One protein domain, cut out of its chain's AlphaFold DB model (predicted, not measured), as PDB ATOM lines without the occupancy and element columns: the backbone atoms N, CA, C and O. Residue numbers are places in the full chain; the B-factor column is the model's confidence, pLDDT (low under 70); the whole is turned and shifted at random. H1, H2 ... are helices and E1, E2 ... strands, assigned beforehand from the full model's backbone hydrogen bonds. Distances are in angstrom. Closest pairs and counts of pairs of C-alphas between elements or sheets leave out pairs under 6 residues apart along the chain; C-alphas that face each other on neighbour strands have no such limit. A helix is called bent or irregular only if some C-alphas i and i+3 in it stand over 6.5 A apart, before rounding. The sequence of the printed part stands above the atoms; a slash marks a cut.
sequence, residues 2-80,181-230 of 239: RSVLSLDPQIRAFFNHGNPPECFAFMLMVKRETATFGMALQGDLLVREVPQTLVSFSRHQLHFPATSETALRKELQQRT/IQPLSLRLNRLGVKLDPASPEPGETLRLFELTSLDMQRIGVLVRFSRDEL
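This is residues 2 to 80 and 181 to 230 of the 239 residues of an uncharacterized protein of Synechococcaceae cyanobacterium SM1_2_3 (UniProt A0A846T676). One long hairpin, E1 and E2, makes the longest axis; it bends sharply on its way to its turn, and near its other end H2 and H3 cover opposite faces. Beside E1, the shorter strands E5, E4 and E3 carry on the same twisted sheet, and E3 ends near E2 again. The printed part has 129 residues, with three named helices and five named strands, in the order H1 H2 E1 E2 H3 E3 E4 E5; the antiparallel sheet runs E2 E1 E5 E4 E3. It is of mixed class, helices and strands, and loose, with a radius of gyration of the C-alphas of 17.8 A and spans of 55 by 37 by 22 A.

Find C-alpha 2 at (18.871, -35.363, 35.126), where H1, residues 2 to 6, begins. H2 follows at residues 9 to 18, 14.8 A long; it is neither bent nor irregular, but only just: C-alphas 15 and 18 are 6.0 A apart. E1 takes residues 22 to 42, 42.4 A, and bends by 98 degrees at residue 37. E2 starts from C-alpha 45 at (7.374, -68.831, 29.838) and runs to residue 66, 48.0 A, bending by 85 degrees at residue 48. H3 is residues 69 to 80, 16.4 A. After the cut come E3, residues 181 to 188, 21.4 A, E4, residues 204 to 213, 28.1 A, and E5, residues 216 to 226, 31.0 A, which ends at C-alpha 226, (29.739, -34.525, 38.368).

Start in the E1 and E2 hairpin, where N 34 and O 54 are 2.9 A apart, within hydrogen-bond range. Across E1 and E5, look for N 25 and O 223, 2.9 A. E3, E4 and E5 form a meander, each strand the antiparallel neighbour of the one before: see N 218 and O 211, 2.9 A, and N 184 and O 208, 2.8 A. The closest C-alphas of the edge strands E2 and E3, Val 55 and Leu 188, are 7.8 A apart. There are three layers, helices on both faces of the sheet. H3 lies over E2 and E1 at a height of 8.7 A, across the strands, at 84 degrees to E2 on the local plane; its closest C-alphas to E2 are Leu 72 and Ala 66, 5.5 A. H2, on the opposite face, lies over the same strands at 9.2 A, slantwise, at 36 degrees to E1 on the local plane; C-alphas Ile 11 and Pro 65 come within 6.2 A. H1 only grazes the sheet. Every O i to N i+4 pair is within hydrogen-bond range in H1 and H3; in H2, 5 of 6 are.

The two C-alphas farthest apart, those of His 17 and Leu 45, are 55.7 A apart. Residues 81 to 180 are not printed, and C-alphas 80 and 181 stand 11.0 A apart across this cut. Of the links printed whole, E3 to E4, residues 189 to 203, is long and the others are tight. The mean pLDDT of the printed part is 87.7; look for values under 70 at residues 2 to 6.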
ATOM      1  N   ARG A   2      17.735 -36.285  35.357       55.72
ATOM      2  CA  ARG A   2      18.871 -35.363  35.126       55.72
ATOM      3  C   ARG A   2      18.483 -33.880  34.972       55.72
ATOM      4  O   ARG A   2      19.058 -33.061  35.669       55.72
ATOM      5  N   SER A   3      17.462 -33.550  34.172       54.53
ATOM      6  CA  SER A   3      17.028 -32.154  33.956       54.53
ATOM      7  C   SER A   3      16.457 -31.458  35.196       54.53
ATOM      8  O   SER A   3      16.748 -30.294  35.442       54.53
ATOM      9  N   VAL A   4      15.682 -32.179  36.014       57.62
ATOM     10  CA  VAL A   4      15.077 -31.639  37.246       57.62
ATOM     11  C   VAL A   4      16.142 -31.386  38.319       57.62
ATOM     12  O   VAL A   4      16.024 -30.448  39.096       57.62
ATOM     13  N   LEU A   5      17.203 -32.198  38.339       63.38
ATOM     14  CA  LEU A   5      18.269 -32.122  39.342       63.38
ATOM     15  C   LEU A   5      19.350 -31.092  38.980       63.38
ATOM     16  O   LEU A   5      19.889 -30.440  39.867       63.38
ATOM     17  N   SER A   6      19.628 -30.884  37.687       64.94
ATOM     18  CA  SER A   6      20.568 -29.856  37.207       64.94
ATOM     19  C   SER A   6      20.049 -28.421  37.342       64.94
ATOM     20  O   SER A   6      20.808 -27.466  37.178       64.94
ATOM     21  N   LEU A   7      18.747 -28.250  37.576       70.62
ATOM     22  CA  LEU A   7      18.102 -26.949  37.771       70.62
ATOM     23  C   LEU A   7      17.917 -26.600  39.254       70.62
ATOM     24  O   LEU A   7      17.437 -25.512  39.555       70.62
ATOM     25  N   ASP A   8      18.317 -27.484  40.174       82.62
ATOM     26  CA  ASP A   8      18.184 -27.227  41.604       82.62
ATOM     27  C   ASP A   8      19.026 -25.996  42.022       82.62
ATOM     28  O   ASP A   8      20.250 -25.986  41.818       82.62
ATOM     29  N   PRO A   9      18.404 -24.947  42.602       83.75
ATOM     30  CA  PRO A   9      19.106 -23.717  42.957       83.75
ATOM     31  C   PRO A   9      20.237 -23.924  43.966       83.75
ATOM     32  O   PRO A   9      21.249 -23.226  43.892       83.75
ATOM     33  N   GLN A  10      20.100 -24.878  44.894       83.75
ATOM     34  CA  GLN A  10      21.115 -25.131  45.917       83.75
ATOM     35  C   GLN A  10      22.358 -25.766  45.302       83.75
ATOM     36  O   GLN A  10      23.478 -25.370  45.621       83.75
ATOM     37  N   ILE A  11      22.167 -26.707  44.376       85.62
ATOM     38  CA  ILE A  11      23.267 -27.331  43.635       85.62
ATOM     39  C   ILE A  11      23.974 -26.301  42.752       85.62
ATOM     40  O   ILE A  11      25.202 -26.232  42.748       85.62
ATOM     41  N   ARG A  12      23.221 -25.445  42.049       84.44
ATOM     42  CA  ARG A  12      23.806 -24.376  41.221       84.44
ATOM     43  C   ARG A  12      24.610 -23.382  42.047       84.44
ATOM     44  O   ARG A  12      25.749 -23.085  41.693       84.44
ATOM     45  N   ALA A  13      24.056 -22.909  43.162       86.31
ATOM     46  CA  ALA A  13      24.769 -22.025  44.078       86.31
ATOM     47  C   ALA A  13      26.070 -22.677  44.574       86.31
ATOM     48  O   ALA A  13      27.129 -22.055  44.531       86.31
ATOM     49  N   PHE A  14      26.016 -23.953  44.963       86.94
ATOM     50  CA  PHE A  14      27.186 -24.699  45.419       86.94
ATOM     51  C   PHE A  14      28.301 -24.761  44.362       86.94
ATOM     52  O   PHE A  14      29.456 -24.444  44.661       86.94
ATOM     53  N   PHE A  15      27.969 -25.093  43.111       86.19
ATOM     54  CA  PHE A  15      28.961 -25.134  42.033       86.19
ATOM     55  C   PHE A  15      29.524 -23.752  41.668       86.19
ATOM     56  O   PHE A  15      30.699 -23.658  41.298       86.19
ATOM     57  N   ASN A  16      28.726 -22.690  41.813       85.56
ATOM     58  CA  ASN A  16      29.140 -21.312  41.544       85.56
ATOM     59  C   ASN A  16      30.088 -20.750  42.616       85.56
ATOM     60  O   ASN A  16      30.983 -19.978  42.286       85.56
ATOM     61  N   HIS A  17      29.922 -21.130  43.887       80.75
ATOM     62  CA  HIS A  17      30.693 -20.548  44.990       80.75
ATOM     63  C   HIS A  17      32.138 -21.052  45.106       80.75
ATOM     64  O   HIS A  17      32.977 -20.334  45.641       80.75
ATOM     65  N   GLY A  18      32.446 -22.262  44.630       70.81
ATOM     66  CA  GLY A  18      33.771 -22.870  44.843       70.81
ATOM     67  C   GLY A  18      34.357 -23.618  43.651       70.81
ATOM     68  O   GLY A  18      35.438 -24.185  43.768       70.81
ATOM     69  N   ASN A  19      33.646 -23.660  42.523       78.94
ATOM     70  CA  ASN A  19      34.041 -24.412  41.334       78.94
ATOM     71  C   ASN A  19      34.455 -25.890  41.582       78.94
ATOM     72  O   ASN A  19      35.414 -26.347  40.958       78.94
ATOM     73  N   PRO A  20      33.785 -26.658  42.470       84.75
ATOM     74  CA  PRO A  20      34.182 -28.036  42.738       84.75
ATOM     75  C   PRO A  20      33.927 -28.942  41.518       84.75
ATOM     76  O   PRO A  20      33.000 -28.679  40.741       84.75
ATOM     77  N   PRO A  21      34.723 -30.016  41.341       86.44
ATOM     78  CA  PRO A  21      34.523 -30.979  40.255       86.44
ATOM     79  C   PRO A  21      33.283 -31.855  40.481       86.44
ATOM     80  O   PRO A  21      32.635 -32.281  39.527       86.44
ATOM     81  N   GLU A  22      32.927 -32.095  41.744       90.00
ATOM     82  CA  GLU A  22      31.820 -32.957  42.141       90.00
ATOM     83  C   GLU A  22      31.025 -32.340  43.295       90.00
ATOM     84  O   GLU A  22      31.550 -31.567  44.101       90.00
ATOM     85  N   CYS A  23      29.755 -32.721  43.390       90.81
ATOM     86  CA  CYS A  23      28.859 -32.368  44.481       90.81
ATOM     87  C   CYS A  23      28.199 -33.630  45.035       90.81
ATOM     88  O   CYS A  23      27.620 -34.423  44.292       90.81
ATOM     89  N   PHE A  24      28.226 -33.778  46.352       92.88
ATOM     90  CA  PHE A  24      27.480 -34.789  47.089       92.88
ATOM     91  C   PHE A  24      26.259 -34.129  47.716       92.88
ATOM     92  O   PHE A  24      26.369 -33.037  48.266       92.88
ATOM     93  N   ALA A  25      25.099 -34.770  47.645       93.50
ATOM     94  CA  ALA A  25      23.884 -34.261  48.275       93.50
ATOM     95  C   ALA A  25      23.020 -35.404  48.811       93.50
ATOM     96  O   ALA A  25      23.138 -36.559  48.389       93.50
ATOM     97  N   PHE A  26      22.139 -35.078  49.749       94.56
ATOM     98  CA  PHE A  26      21.115 -35.994  50.224       94.56
ATOM     99  C   PHE A  26      19.810 -35.721  49.479       94.56
ATOM    100  O   PHE A  26      19.267 -34.620  49.551       94.56
ATOM    101  N   MET A  27      19.312 -36.718  48.752       93.38
ATOM    102  CA  MET A  27      18.049 -36.624  48.033       93.38
ATOM    103  C   MET A  27      16.933 -37.259  48.848       93.38
ATOM    104  O   MET A  27      16.999 -38.446  49.161       93.38
ATOM    105  N   LEU A  28      15.887 -36.485  49.124       93.94
ATOM    106  CA  LEU A  28      14.624 -36.973  49.659       93.94
ATOM    107  C   LEU A  28      13.578 -37.089  48.553       93.94
ATOM    108  O   LEU A  28      13.491 -36.254  47.655       93.94
ATOM    109  N   MET A  29      12.758 -38.128  48.638       94.50
ATOM    110  CA  MET A  29      11.685 -38.405  47.690       94.50
ATOM    111  C   MET A  29      10.503 -39.098  48.369       94.50
ATOM    112  O   MET A  29      10.591 -39.609  49.487       94.50
ATOM    113  N   VAL A  30       9.366 -39.113  47.680       94.31
ATOM    114  CA  VAL A  30       8.158 -39.839  48.080       94.31
ATOM    115  C   VAL A  30       8.012 -41.064  47.187       94.31
ATOM    116  O   VAL A  30       7.837 -40.922  45.974       94.31
ATOM    117  N   LYS A  31       8.066 -42.254  47.797       94.44
ATOM    118  CA  LYS A  31       7.800 -43.540  47.139       94.44
ATOM    119  C   LYS A  31       6.295 -43.765  47.023       94.44
ATOM    120  O   LYS A  31       5.564 -43.550  47.987       94.44
ATOM    121  N   ARG A  32       5.839 -44.228  45.862       94.50
ATOM    122  CA  ARG A  32       4.488 -44.756  45.654       94.50
ATOM    123  C   ARG A  32       4.569 -46.133  45.025       94.50
ATOM    124  O   ARG A  32       5.274 -46.312  44.033       94.50
ATOM    125  N   GLU A  33       3.816 -47.063  45.593       94.94
ATOM    126  CA  GLU A  33       3.651 -48.418  45.082       94.94
ATOM    127  C   GLU A  33       2.227 -48.545  44.531       94.94
ATOM    128  O   GLU A  33       1.265 -48.182  45.205       94.94
ATOM    129  N   THR A  34       2.089 -48.978  43.280       94.62
ATOM    130  CA  THR A  34       0.793 -49.173  42.615       94.62
ATOM    131  C   THR A  34       0.687 -50.619  42.162       94.62
ATOM    132  O   THR A  34       1.583 -51.111  41.480       94.62
ATOM    133  N   ALA A  35      -0.389 -51.297  42.552       93.38
ATOM    134  CA  ALA A  35      -0.676 -52.643  42.074       93.38
ATOM    135  C   ALA A  35      -1.204 -52.572  40.635       93.38
ATOM    136  O   ALA A  35      -2.151 -51.838  40.351       93.38
ATOM    137  N   THR A  36      -0.586 -53.326  39.735       91.00
ATOM    138  CA  THR A  36      -0.952 -53.406  38.319       91.00
ATOM    139  C   THR A  36      -0.868 -54.851  37.848       91.00
ATOM    140  O   THR A  36      -0.192 -55.664  38.468       91.00
ATOM    141  N   PHE A  37      -1.512 -55.175  36.733       88.19
ATOM    142  CA  PHE A  37      -1.322 -56.456  36.059       88.19
ATOM    143  C   PHE A  37      -0.418 -56.254  34.849       88.19
ATOM    144  O   PHE A  37      -0.543 -55.259  34.132       88.19
ATOM    145  N   GLY A  38       0.526 -57.167  34.652       85.38
ATOM    146  CA  GLY A  38       1.502 -57.061  33.579       85.38
ATOM    147  C   GLY A  38       1.976 -58.414  33.078       85.38
ATOM    148  O   GLY A  38       1.427 -59.464  33.414       85.38
ATOM    149  N   MET A  39       2.996 -58.376  32.231       82.56
ATOM    150  CA  MET A  39       3.668 -59.577  31.747       82.56
ATOM    151  C   MET A  39       4.887 -59.848  32.619       82.56
ATOM    152  O   MET A  39       5.663 -58.923  32.865       82.56
ATOM    153  N   ALA A  40       5.059 -61.088  33.065       76.75
ATOM    154  CA  ALA A  40       6.238 -61.522  33.811       76.75
ATOM    155  C   ALA A  40       6.805 -62.807  33.206       76.75
ATOM    156  O   ALA A  40       6.072 -63.606  32.612       76.75
ATOM    157  N   LEU A  41       8.111 -62.999  33.358       73.44
ATOM    158  CA  LEU A  41       8.788 -64.217  32.937       73.44
ATOM    159  C   LEU A  41       8.838 -65.201  34.114       73.44
ATOM    160  O   LEU A  41       9.433 -64.911  35.151       73.44
ATOM    161  N   GLN A  42       8.231 -66.376  33.956       72.19
ATOM    162  CA  GLN A  42       8.279 -67.447  34.950       72.19
ATOM    163  C   GLN A  42       8.987 -68.663  34.341       72.19
ATOM    164  O   GLN A  42       8.413 -69.411  33.549       72.19
ATOM    165  N   GLY A  43      10.270 -68.833  34.676       74.50
ATOM    166  CA  GLY A  43      11.154 -69.739  33.936       74.50
ATOM    167  C   GLY A  43      11.421 -69.182  32.535       74.50
ATOM    168  O   GLY A  43      11.876 -68.050  32.421       74.50
ATOM    169  N   ASP A  44      11.073 -69.945  31.496       73.50
ATOM    170  CA  ASP A  44      11.162 -69.515  30.088       73.50
ATOM    171  C   ASP A  44       9.802 -69.098  29.495       73.50
ATOM    172  O   ASP A  44       9.697 -68.762  28.314       73.50
ATOM    173  N   LEU A  45       8.729 -69.130  30.296       76.00
ATOM    174  CA  LEU A  45       7.374 -68.831  29.838       76.00
ATOM    175  C   LEU A  45       6.985 -67.394  30.182       76.00
ATOM    176  O   LEU A  45       7.064 -66.959  31.332       76.00
ATOM    177  N   LEU A  46       6.517 -66.666  29.169       80.88
ATOM    178  CA  LEU A  46       5.961 -65.328  29.330       80.88
ATOM    179  C   LEU A  46       4.484 -65.451  29.719       80.88
ATOM    180  O   LEU A  46       3.644 -65.848  28.909       80.88
ATOM    181  N   VAL A  47       4.175 -65.107  30.967       83.06
ATOM    182  CA  VAL A  47       2.826 -65.179  31.537       83.06
ATOM    183  C   VAL A  47       2.191 -63.790  31.504       83.06
ATOM    184  O   VAL A  47       2.841 -62.790  31.812       83.06
ATOM    185  N   ARG A  48       0.918 -63.717  31.102       85.75
ATOM    186  CA  ARG A  48       0.119 -62.479  31.077       85.75
ATOM    187  C   ARG A  48      -0.728 -62.353  32.343       85.75
ATOM    188  O   ARG A  48      -1.029 -63.361  32.969       85.75
ATOM    189  N   GLU A  49      -1.140 -61.126  32.662       85.06
ATOM    190  CA  GLU A  49      -1.992 -60.807  33.822       85.06
ATOM    191  C   GLU A  49      -1.372 -61.205  35.172       85.06
ATOM    192  O   GLU A  49      -2.061 -61.597  36.113       85.06
ATOM    193  N   VAL A  50      -0.047 -61.103  35.290       84.88
ATOM    194  CA  VAL A  50       0.647 -61.355  36.556       84.88
ATOM    195  C   VAL A  50       0.514 -60.121  37.451       84.88
ATOM    196  O   VAL A  50       0.800 -59.013  36.982       84.88
ATOM    197  N   PRO A  51       0.108 -60.270  38.728       88.56
ATOM    198  CA  PRO A  51       0.126 -59.177  39.692       88.56
ATOM    199  C   PRO A  51       1.540 -58.608  39.850       88.56
ATOM    200  O   PRO A  51       2.491 -59.335  40.133       88.56
ATOM    201  N   GLN A  52       1.676 -57.299  39.683       90.88
ATOM    202  CA  GLN A  52       2.937 -56.569  39.729       90.88
ATOM    203  C   GLN A  52       2.806 -55.331  40.613       90.88
ATOM    204  O   GLN A  52       1.748 -54.705  40.698       90.88
ATOM    205  N   THR A  53       3.915 -54.946  41.240       94.12
ATOM    206  CA  THR A  53       4.003 -53.705  42.011       94.12
ATOM    207  C   THR A  53       4.872 -52.711  41.259       94.12
ATOM    208  O   THR A  53       6.092 -52.862  41.202       94.12
ATOM    209  N   LEU A  54       4.253 -51.675  40.700       94.31
ATOM    210  CA  LEU A  54       4.961 -50.555  40.095       94.31
ATOM    211  C   LEU A  54       5.440 -49.598  41.188       94.31
ATOM    212  O   LEU A  54       4.640 -49.113  41.989       94.31
ATOM    213  N   VAL A  55       6.735 -49.299  41.202       95.25
ATOM    214  CA  VAL A  55       7.361 -48.366  42.138       95.25
ATOM    215  C   VAL A  55       7.719 -47.086  41.401       95.25
ATOM    216  O   VAL A  55       8.433 -47.095  40.401       95.25
ATOM    217  N   SER A  56       7.253 -45.959  41.928       93.06
ATOM    218  CA  SER A  56       7.603 -44.632  41.429       93.06
ATOM    219  C   SER A  56       8.106 -43.739  42.556       93.06
ATOM    220  O   SER A  56       7.659 -43.832  43.702       93.06
ATOM    221  N   PHE A  57       9.033 -42.849  42.212       92.69
ATOM    222  CA  PHE A  57       9.557 -41.827  43.109       92.69
ATOM    223  C   PHE A  57       9.162 -40.446  42.594       92.69
ATOM    224  O   PHE A  57       9.222 -40.157  41.399       92.69
ATOM    225  N   SER A  58       8.704 -39.592  43.501       92.06
ATOM    226  CA  SER A  58       8.214 -38.251  43.181       92.06
ATOM    227  C   SER A  58       8.666 -37.239  44.228       92.06
ATOM    228  O   SER A  58       9.152 -37.623  45.291       92.06
ATOM    229  N   ARG A  59       8.486 -35.942  43.942       90.31
ATOM    230  CA  ARG A  59       8.874 -34.833  44.838       90.31
ATOM    231  C   ARG A  59      10.333 -34.933  45.300       90.31
ATOM    232  O   ARG A  59      10.609 -34.926  46.494       90.31
ATOM    233  N   HIS A  60      11.237 -35.052  44.335       89.94
ATOM    234  CA  HIS A  60      12.675 -35.082  44.584       89.94
ATOM    235  C   HIS A  60      13.126 -33.731  45.148       89.94
ATOM    236  O   HIS A  60      12.874 -32.698  44.530       89.94
ATOM    237  N   GLN A  61      13.762 -33.748  46.313       89.81
ATOM    238  CA  GLN A  61      14.330 -32.578  46.974       89.81
ATOM    239  C   GLN A  61      15.780 -32.879  47.324       89.81
ATOM    240  O   GLN A  61      16.071 -33.934  47.890       89.81
ATOM    241  N   LEU A  62      16.684 -31.973  46.963       90.44
ATOM    242  CA  LEU A  62      18.094 -32.074  47.307       90.44
ATOM    243  C   LEU A  62      18.383 -31.230  48.541       90.44
ATOM    244  O   LEU A  62      17.888 -30.116  48.687       90.44
ATOM    245  N   HIS A  63      19.194 -31.788  49.430       91.19
ATOM    246  CA  HIS A  63      19.609 -31.140  50.658       91.19
ATOM    247  C   HIS A  63      21.108 -31.286  50.864       91.19
ATOM    248  O   HIS A  63      21.713 -32.301  50.510       91.19
ATOM    249  N   PHE A  64      21.669 -30.273  51.519       92.62
ATOM    250  CA  PHE A  64      23.039 -30.259  52.024       92.62
ATOM    251  C   PHE A  64      24.106 -30.543  50.945       92.62
ATOM    252  O   PHE A  64      24.855 -31.508  51.079       92.62
ATOM    253  N   PRO A  65      24.205 -29.732  49.873       92.81
ATOM    254  CA  PRO A  65      25.302 -29.856  48.915       92.81
ATOM    255  C   PRO A  65      26.668 -29.793  49.618       92.81
ATOM    256  O   PRO A  65      26.913 -28.896  50.427       92.81
ATOM    257  N   ALA A  66      27.555 -30.741  49.320       93.19
ATOM    258  CA  ALA A  66      28.852 -30.887  49.967       93.19
ATOM    259  C   ALA A  66      29.942 -31.320  48.979       93.19
ATOM    260  O   ALA A  66      29.680 -31.967  47.967       93.19
ATOM    261  N   THR A  67      31.197 -31.004  49.300       92.69
ATOM    262  CA  THR A  67      32.369 -31.326  48.462       92.69
ATOM    263  C   THR A  67      32.813 -32.785  48.564       92.69
ATOM    264  O   THR A  67      33.635 -33.235  47.776       92.69
ATOM    265  N   SER A  68      32.303 -33.529  49.548       93.75
ATOM    266  CA  SER A  68      32.632 -34.938  49.776       93.75
ATOM    267  C   SER A  68      31.493 -35.658  50.496       93.75
ATOM    268  O   SER A  68      30.722 -35.044  51.240       93.75
ATOM    269  N   GLU A  69      31.419 -36.981  50.332       94.50
ATOM    270  CA  GLU A  69      30.459 -37.813  51.067       94.50
ATOM    271  C   GLU A  69      30.672 -37.727  52.589       94.50
ATOM    272  O   GLU A  69      29.711 -37.711  53.357       94.50
ATOM    273  N   THR A  70      31.923 -37.629  53.047       96.00
ATOM    274  CA  THR A  70      32.252 -37.521  54.476       96.00
ATOM    275  C   THR A  70      31.729 -36.219  55.081       96.00
ATOM    276  O   THR A  70      31.135 -36.246  56.160       96.00
ATOM    277  N   ALA A  71      31.875 -35.093  54.373       95.38
ATOM    278  CA  ALA A  71      31.308 -33.811  54.788       95.38
ATOM    279  C   ALA A  71      29.773 -33.863  54.847       95.38
ATOM    280  O   ALA A  71      29.186 -33.428  55.835       95.38
ATOM    281  N   LEU A  72      29.130 -34.472  53.845       95.62
ATOM    282  CA  LEU A  72      27.679 -34.662  53.825       95.62
ATOM    283  C   LEU A  72      27.188 -35.517  55.000       95.62
ATOM    284  O   LEU A  72      26.225 -35.158  55.675       95.62
ATOM    285  N   ARG A  73      27.860 -36.635  55.295       95.00
ATOM    286  CA  ARG A  73      27.511 -37.488  56.443       95.00
ATOM    287  C   ARG A  73      27.626 -36.737  57.766       95.00
ATOM    288  O   ARG A  73      26.750 -36.889  58.615       95.00
ATOM    289  N   LYS A  74      28.662 -35.912  57.930       96.19
ATOM    290  CA  LYS A  74      28.831 -35.067  59.118       96.19
ATOM    291  C   LYS A  74      27.707 -34.034  59.244       96.19
ATOM    292  O   LYS A  74      27.154 -33.874  60.329       96.19
ATOM    293  N   GLU A  75      27.331 -33.390  58.140       95.75
ATOM    294  CA  GLU A  75      26.206 -32.450  58.111       95.75
ATOM    295  C   GLU A  75      24.894 -33.152  58.503       95.75
ATOM    296  O   GLU A  75      24.178 -32.678  59.381       95.75
ATOM    297  N   LEU A  76      24.608 -34.335  57.950       94.19
ATOM    298  CA  LEU A  76      23.420 -35.124  58.305       94.19
ATOM    299  C   LEU A  76      23.390 -35.521  59.791       94.19
ATOM    300  O   LEU A  76      22.336 -35.447  60.425       94.19
ATOM    301  N   GLN A  77      24.533 -35.905  60.370       93.62
ATOM    302  CA  GLN A  77      24.643 -36.194  61.806       93.62
ATOM    303  C   GLN A  77      24.321 -34.958  62.652       93.62
ATOM    304  O   GLN A  77      23.518 -35.037  63.582       93.62
ATOM    305  N   GLN A  78      24.886 -33.802  62.299       95.50
ATOM    306  CA  GLN A  78      24.621 -32.547  62.999       95.50
ATOM    307  C   GLN A  78      23.144 -32.143  62.897       95.50
ATOM    308  O   GLN A  78      22.541 -31.757  63.897       95.50
ATOM    309  N   ARG A  79      22.531 -32.281  61.715       94.00
ATOM    310  CA  ARG A  79      21.099 -32.005  61.504       94.00
ATOM    311  C   ARG A  79      20.213 -32.925  62.334       94.00
ATOM    312  O   ARG A  79      19.239 -32.455  62.916       94.00
ATOM    313  N   THR A  80      20.577 -34.200  62.435       91.81
ATOM    314  CA  THR A  80      19.862 -35.178  63.265       91.81
ATOM    315  C   THR A  80      19.944 -34.804  64.744       91.81
ATOM    316  O   THR A  80      18.930 -34.817  65.436       91.81
ATOM    317  N   ILE A 181      15.153 -44.625  60.826       92.81
ATOM    318  CA  ILE A 181      15.910 -44.720  59.578       92.81
ATOM    319  C   ILE A 181      16.187 -46.198  59.331       92.81
ATOM    320  O   ILE A 181      16.929 -46.825  60.085       92.81
ATOM    321  N   GLN A 182      15.597 -46.755  58.277       94.00
ATOM    322  CA  GLN A 182      15.749 -48.165  57.925       94.00
ATOM    323  C   GLN A 182      16.373 -48.306  56.534       94.00
ATOM    324  O   GLN A 182      15.983 -47.589  55.611       94.00
ATOM    325  N   PRO A 183      17.351 -49.204  56.338       94.62
ATOM    326  CA  PRO A 183      17.854 -49.491  55.002       94.62
ATOM    327  C   PRO A 183      16.752 -50.151  54.164       94.62
ATOM    328  O   PRO A 183      16.109 -51.103  54.598       94.62
ATOM    329  N   LEU A 184      16.564 -49.666  52.941       94.19
ATOM    330  CA  LEU A 184      15.581 -50.166  51.990       94.19
ATOM    331  C   LEU A 184      16.299 -50.633  50.722       94.19
ATOM    332  O   LEU A 184      16.929 -49.839  50.024       94.19
ATOM    333  N   SER A 185      16.188 -51.924  50.412       93.62
ATOM    334  CA  SER A 185      16.703 -52.507  49.171       93.62
ATOM    335  C   SER A 185      15.543 -52.827  48.236       93.62
ATOM    336  O   SER A 185      14.637 -53.574  48.607       93.62
ATOM    337  N   LEU A 186      15.555 -52.263  47.030       93.06
ATOM    338  CA  LEU A 186      14.531 -52.498  46.013       93.06
ATOM    339  C   LEU A 186      15.188 -52.924  44.707       93.06
ATOM    340  O   LEU A 186      15.984 -52.174  44.150       93.06
ATOM    341  N   ARG A 187      14.822 -54.101  44.197       93.38
ATOM    342  CA  ARG A 187      15.210 -54.537  42.855       93.38
ATOM    343  C   ARG A 187      14.106 -54.159  41.876       93.38
ATOM    344  O   ARG A 187      12.986 -54.641  42.016       93.38
ATOM    345  N   LEU A 188      14.407 -53.280  40.925       93.12
ATOM    346  CA  LEU A 188      13.443 -52.767  39.950       93.12
ATOM    347  C   LEU A 188      13.903 -53.086  38.525       93.12
ATOM    348  O   LEU A 188      15.089 -52.983  38.217       93.12
ATOM    349  N   ASN A 189      12.973 -53.433  37.638       90.38
ATOM    350  CA  ASN A 189      13.264 -53.476  36.205       90.38
ATOM    351  C   ASN A 189      13.231 -52.061  35.587       90.38
ATOM    352  O   ASN A 189      12.868 -51.080  36.240       90.38
ATOM    353  N   ARG A 190      13.572 -51.941  34.296       87.19
ATOM    354  CA  ARG A 190      13.598 -50.644  33.580       87.19
ATOM    355  C   ARG A 190      12.242 -49.933  33.506       87.19
ATOM    356  O   ARG A 190      12.209 -48.741  33.218       87.19
ATOM    357  N   LEU A 191      11.145 -50.651  33.743       87.94
ATOM    358  CA  LEU A 191       9.788 -50.108  33.765       87.94
ATOM    359  C   LEU A 191       9.362 -49.671  35.176       87.94
ATOM    360  O   LEU A 191       8.254 -49.176  35.340       87.94
ATOM    361  N   GLY A 192      10.222 -49.830  36.190       89.12
ATOM    362  CA  GLY A 192       9.913 -49.509  37.584       89.12
ATOM    363  C   GLY A 192       9.115 -50.595  38.306       89.12
ATOM    364  O   GLY A 192       8.610 -50.351  39.399       89.12
ATOM    365  N   VAL A 193       8.981 -51.792  37.729       91.12
ATOM    366  CA  VAL A 193       8.306 -52.918  38.388       91.12
ATOM    367  C   VAL A 193       9.243 -53.535  39.419       91.12
ATOM    368  O   VAL A 193      10.406 -53.820  39.122       91.12
ATOM    369  N   LYS A 194       8.725 -53.750  40.629       92.75
ATOM    370  CA  LYS A 194       9.420 -54.433  41.719       92.75
ATOM    371  C   LYS A 194       9.575 -55.914  41.400       92.75
ATOM    372  O   LYS A 194       8.589 -56.615  41.192       92.75
ATOM    373  N   LEU A 195      10.819 -56.372  41.403       90.62
ATOM    374  CA  LEU A 195      11.189 -57.760  41.181       90.62
ATOM    375  C   LEU A 195      11.473 -58.463  42.507       90.62
ATOM    376  O   LEU A 195      12.005 -57.866  43.447       90.62
ATOM    377  N   ASP A 196      11.171 -59.758  42.548       86.06
ATOM    378  CA  ASP A 196      11.640 -60.641  43.613       86.06
ATOM    379  C   ASP A 196      13.183 -60.748  43.576       86.06
ATOM    380  O   ASP A 196      13.772 -60.784  42.484       86.06
ATOM    381  N   PRO A 197      13.871 -60.815  44.733       82.31
ATOM    382  CA  PRO A 197      15.309 -61.066  44.788       82.31
ATOM    383  C   PRO A 197      15.782 -62.266  43.954       82.31
ATOM    384  O   PRO A 197      16.844 -62.178  43.345       82.31
ATOM    385  N   ALA A 198      14.995 -63.342  43.873       82.69
ATOM    386  CA  ALA A 198      15.307 -64.563  43.130       82.69
ATOM    387  C   ALA A 198      14.842 -64.541  41.660       82.69
ATOM    388  O   ALA A 198      15.081 -65.504  40.932       82.69
ATOM    389  N   SER A 199      14.190 -63.466  41.197       81.69
ATOM    390  CA  SER A 199      13.701 -63.389  39.815       81.69
ATOM    391  C   SER A 199      14.860 -63.395  38.800       81.69
ATOM    392  O   SER A 199      15.846 -62.671  39.000       81.69
ATOM    393  N   PRO A 200      14.762 -64.153  37.693       79.50
ATOM    394  CA  PRO A 200      15.756 -64.131  36.620       79.50
ATOM    395  C   PRO A 200      15.673 -62.863  35.753       79.50
ATOM    396  O   PRO A 200      16.566 -62.617  34.946       79.50
ATOM    397  N   GLU A 201      14.626 -62.044  35.906       83.62
ATOM    398  CA  GLU A 201      14.438 -60.846  35.088       83.62
ATOM    399  C   GLU A 201      15.556 -59.804  35.294       83.62
ATOM    400  O   GLU A 201      16.025 -59.588  36.420       83.62
ATOM    401  N   PRO A 202      15.983 -59.102  34.225       85.56
ATOM    402  CA  PRO A 202      16.975 -58.047  34.345       85.56
ATOM    403  C   PRO A 202      16.417 -56.898  35.191       85.56
ATOM    404  O   PRO A 202      15.391 -56.294  34.868       85.56
ATOM    405  N   GLY A 203      17.122 -56.566  36.269       88.06
ATOM    406  CA  GLY A 203      16.748 -55.473  37.153       88.06
ATOM    407  C   GLY A 203      17.931 -54.941  37.942       88.06
ATOM    408  O   GLY A 203      18.898 -55.658  38.194       88.06
ATOM    409  N   GLU A 204      17.829 -53.680  38.334       91.25
ATOM    410  CA  GLU A 204      18.828 -52.971  39.123       91.25
ATOM    411  C   GLU A 204      18.405 -52.916  40.588       91.25
ATOM    412  O   GLU A 204      17.235 -52.699  40.912       91.25
ATOM    413  N   THR A 205      19.372 -53.099  41.484       92.75
ATOM    414  CA  THR A 205      19.144 -53.022  42.929       92.75
ATOM    415  C   THR A 205      19.469 -51.624  43.432       92.75
ATOM    416  O   THR A 205      20.630 -51.218  43.483       92.75
ATOM    417  N   LEU A 206      18.438 -50.903  43.861       91.75
ATOM    418  CA  LEU A 206      18.544 -49.605  44.508       91.75
ATOM    419  C   LEU A 206      18.724 -49.791  46.017       91.75
ATOM    420  O   LEU A 206      17.916 -50.454  46.670       91.75
ATOM    421  N   ARG A 207      19.769 -49.170  46.572       93.94
ATOM    422  CA  ARG A 207      20.010 -49.090  48.019       93.94
ATOM    423  C   ARG A 207      19.620 -47.707  48.513       93.94
ATOM    424  O   ARG A 207      20.255 -46.716  48.162       93.94
ATOM    425  N   LEU A 208      18.561 -47.662  49.302       95.31
ATOM    426  CA  LEU A 208      17.895 -46.453  49.760       95.31
ATOM    427  C   LEU A 208      17.754 -46.497  51.287       95.31
ATOM    428  O   LEU A 208      18.061 -47.501  51.930       95.31
ATOM    429  N   PHE A 209      17.256 -45.412  51.862       94.50
ATOM    430  CA  PHE A 209      16.883 -45.326  53.269       94.50
ATOM    431  C   PHE A 209      15.424 -44.923  53.371       94.50
ATOM    432  O   PHE A 209      14.989 -44.005  52.689       94.50
ATOM    433  N   GLU A 210      14.665 -45.586  54.221       95.75
ATOM    434  CA  GLU A 210      13.317 -45.185  54.582       95.75
ATOM    435  C   GLU A 210      13.378 -44.386  55.879       95.75
ATOM    436  O   GLU A 210      13.911 -44.858  56.881       95.75
ATOM    437  N   LEU A 211      12.891 -43.149  55.823       94.19
ATOM    438  CA  LEU A 211      12.835 -42.225  56.943       94.19
ATOM    439  C   LEU A 211      11.380 -42.053  57.354       94.19
ATOM    440  O   LEU A 211      10.569 -41.570  56.557       94.19
ATOM    441  N   THR A 212      11.081 -42.389  58.603       93.06
ATOM    442  CA  THR A 212       9.749 -42.237  59.187       93.06
ATOM    443  C   THR A 212       9.837 -41.337  60.409       93.06
ATOM    444  O   THR A 212      10.616 -41.589  61.328       93.06
ATOM    445  N   SER A 213       9.046 -40.269  60.420       87.94
ATOM    446  CA  SER A 213       8.888 -39.377  61.567       87.94
ATOM    447  C   SER A 213       7.434 -38.938  61.652       87.94
ATOM    448  O   SER A 213       6.915 -38.356  60.694       87.94
ATOM    449  N   LEU A 214       6.788 -39.210  62.790       82.25
ATOM    450  CA  LEU A 214       5.343 -39.018  62.962       82.25
ATOM    451  C   LEU A 214       4.580 -39.714  61.814       82.25
ATOM    452  O   LEU A 214       4.845 -40.878  61.526       82.25
ATOM    453  N   ASP A 215       3.714 -38.987  61.108       82.69
ATOM    454  CA  ASP A 215       2.919 -39.499  59.982       82.69
ATOM    455  C   ASP A 215       3.589 -39.290  58.612       82.69
ATOM    456  O   ASP A 215       2.964 -39.427  57.557       82.69
ATOM    457  N   MET A 216       4.868 -38.904  58.594       88.62
ATOM    458  CA  MET A 216       5.606 -38.659  57.361       88.62
ATOM    459  C   MET A 216       6.619 -39.758  57.081       88.62
ATOM    460  O   MET A 216       7.537 -39.998  57.860       88.62
ATOM    461  N   GLN A 217       6.503 -40.330  55.885       92.12
ATOM    462  CA  GLN A 217       7.462 -41.272  55.322       92.12
ATOM    463  C   GLN A 217       8.142 -40.653  54.100       92.12
ATOM    464  O   GLN A 217       7.493 -40.062  53.223       92.12
ATOM    465  N   ARG A 218       9.466 -40.754  54.039       94.94
ATOM    466  CA  ARG A 218      10.287 -40.317  52.906       94.94
ATOM    467  C   ARG A 218      11.335 -41.366  52.601       94.94
ATOM    468  O   ARG A 218      11.796 -42.064  53.493       94.94
ATOM    469  N   ILE A 219      11.731 -41.445  51.340       96.44
ATOM    470  CA  ILE A 219      12.889 -42.232  50.941       96.44
ATOM    471  C   ILE A 219      14.068 -41.291  50.734       96.44
ATOM    472  O   ILE A 219      13.930 -40.261  50.078       96.44
ATOM    473  N   GLY A 220      15.207 -41.640  51.316       94.94
ATOM    474  CA  GLY A 220      16.464 -40.925  51.230       94.94
ATOM    475  C   GLY A 220      17.511 -41.708  50.452       94.94
ATOM    476  O   GLY A 220      17.574 -42.936  50.532       94.94
ATOM    477  N   VAL A 221      18.369 -41.002  49.725       94.81
ATOM    478  CA  VAL A 221      19.551 -41.577  49.074       94.81
ATOM    479  C   VAL A 221      20.668 -40.538  48.991       94.81
ATOM    480  O   VAL A 221      20.415 -39.352  48.781       94.81
ATOM    481  N   LEU A 222      21.913 -40.978  49.187       93.94
ATOM    482  CA  LEU A 222      23.089 -40.150  48.928       93.94
ATOM    483  C   LEU A 222      23.382 -40.170  47.430       93.94
ATOM    484  O   LEU A 222      23.497 -41.240  46.834       93.94
ATOM    485  N   VAL A 223      23.507 -38.993  46.832       91.88
ATOM    486  CA  VAL A 223      23.765 -38.834  45.400       91.88
ATOM    487  C   VAL A 223      25.052 -38.058  45.173       91.88
ATOM    488  O   VAL A 223      25.393 -37.157  45.939       91.88
ATOM    489  N   ARG A 224      25.757 -38.425  44.103       91.38
ATOM    490  CA  ARG A 224      26.948 -37.738  43.604       91.38
ATOM    491  C   ARG A 224      26.632 -37.189  42.222       91.38
ATOM    492  O   ARG A 224      26.104 -37.916  41.386       91.38
ATOM    493  N   PHE A 225      26.995 -35.936  42.000       86.00
ATOM    494  CA  PHE A 225      26.864 -35.247  40.727       86.00
ATOM    495  C   PHE A 225      28.243 -34.808  40.259       86.00
ATOM    496  O   PHE A 225      28.952 -34.125  41.004       86.00
ATOM    497  N   SER A 226      28.607 -35.172  39.031       85.56
ATOM    498  CA  SER A 226      29.739 -34.525  38.368       85.56
ATOM    499  C   SER A 226      29.289 -33.174  37.826       85.56
ATOM    500  O   SER A 226      28.160 -33.025  37.352       85.56
ATOM    501  N   ARG A 227      30.185 -32.188  37.850       81.44
ATOM    502  CA  ARG A 227      29.950 -30.899  37.202       81.44
ATOM    503  C   ARG A 227      29.615 -31.053  35.715       81.44
ATOM    504  O   ARG A 227      28.769 -30.321  35.216       81.44
ATOM    505  N   ASP A 228      30.223 -32.022  35.038       81.12
ATOM    506  CA  ASP A 228      30.014 -32.269  33.603       81.12
ATOM    507  C   ASP A 228      28.585 -32.730  33.277       81.12
ATOM    508  O   ASP A 228      28.147 -32.687  32.131       81.12
ATOM    509  N   GLU A 229      27.835 -33.175  34.289       75.50
ATOM    510  CA  GLU A 229      26.440 -33.585  34.149       75.50
ATOM    511  C   GLU A 229      25.453 -32.421  34.340       75.50
ATOM    512  O   GLU A 229      24.247 -32.609  34.147       75.50
ATOM    513  N   LEU A 230      25.931 -31.225  34.713       73.38
ATOM    514  CA  LEU A 230      25.092 -30.034  34.803       73.38
ATOM    515  C   LEU A 230      24.697 -29.577  33.405       73.38
ATOM    516  O   LEU A 230      25.531 -29.165  32.599       73.38
TER     517      LEU A 230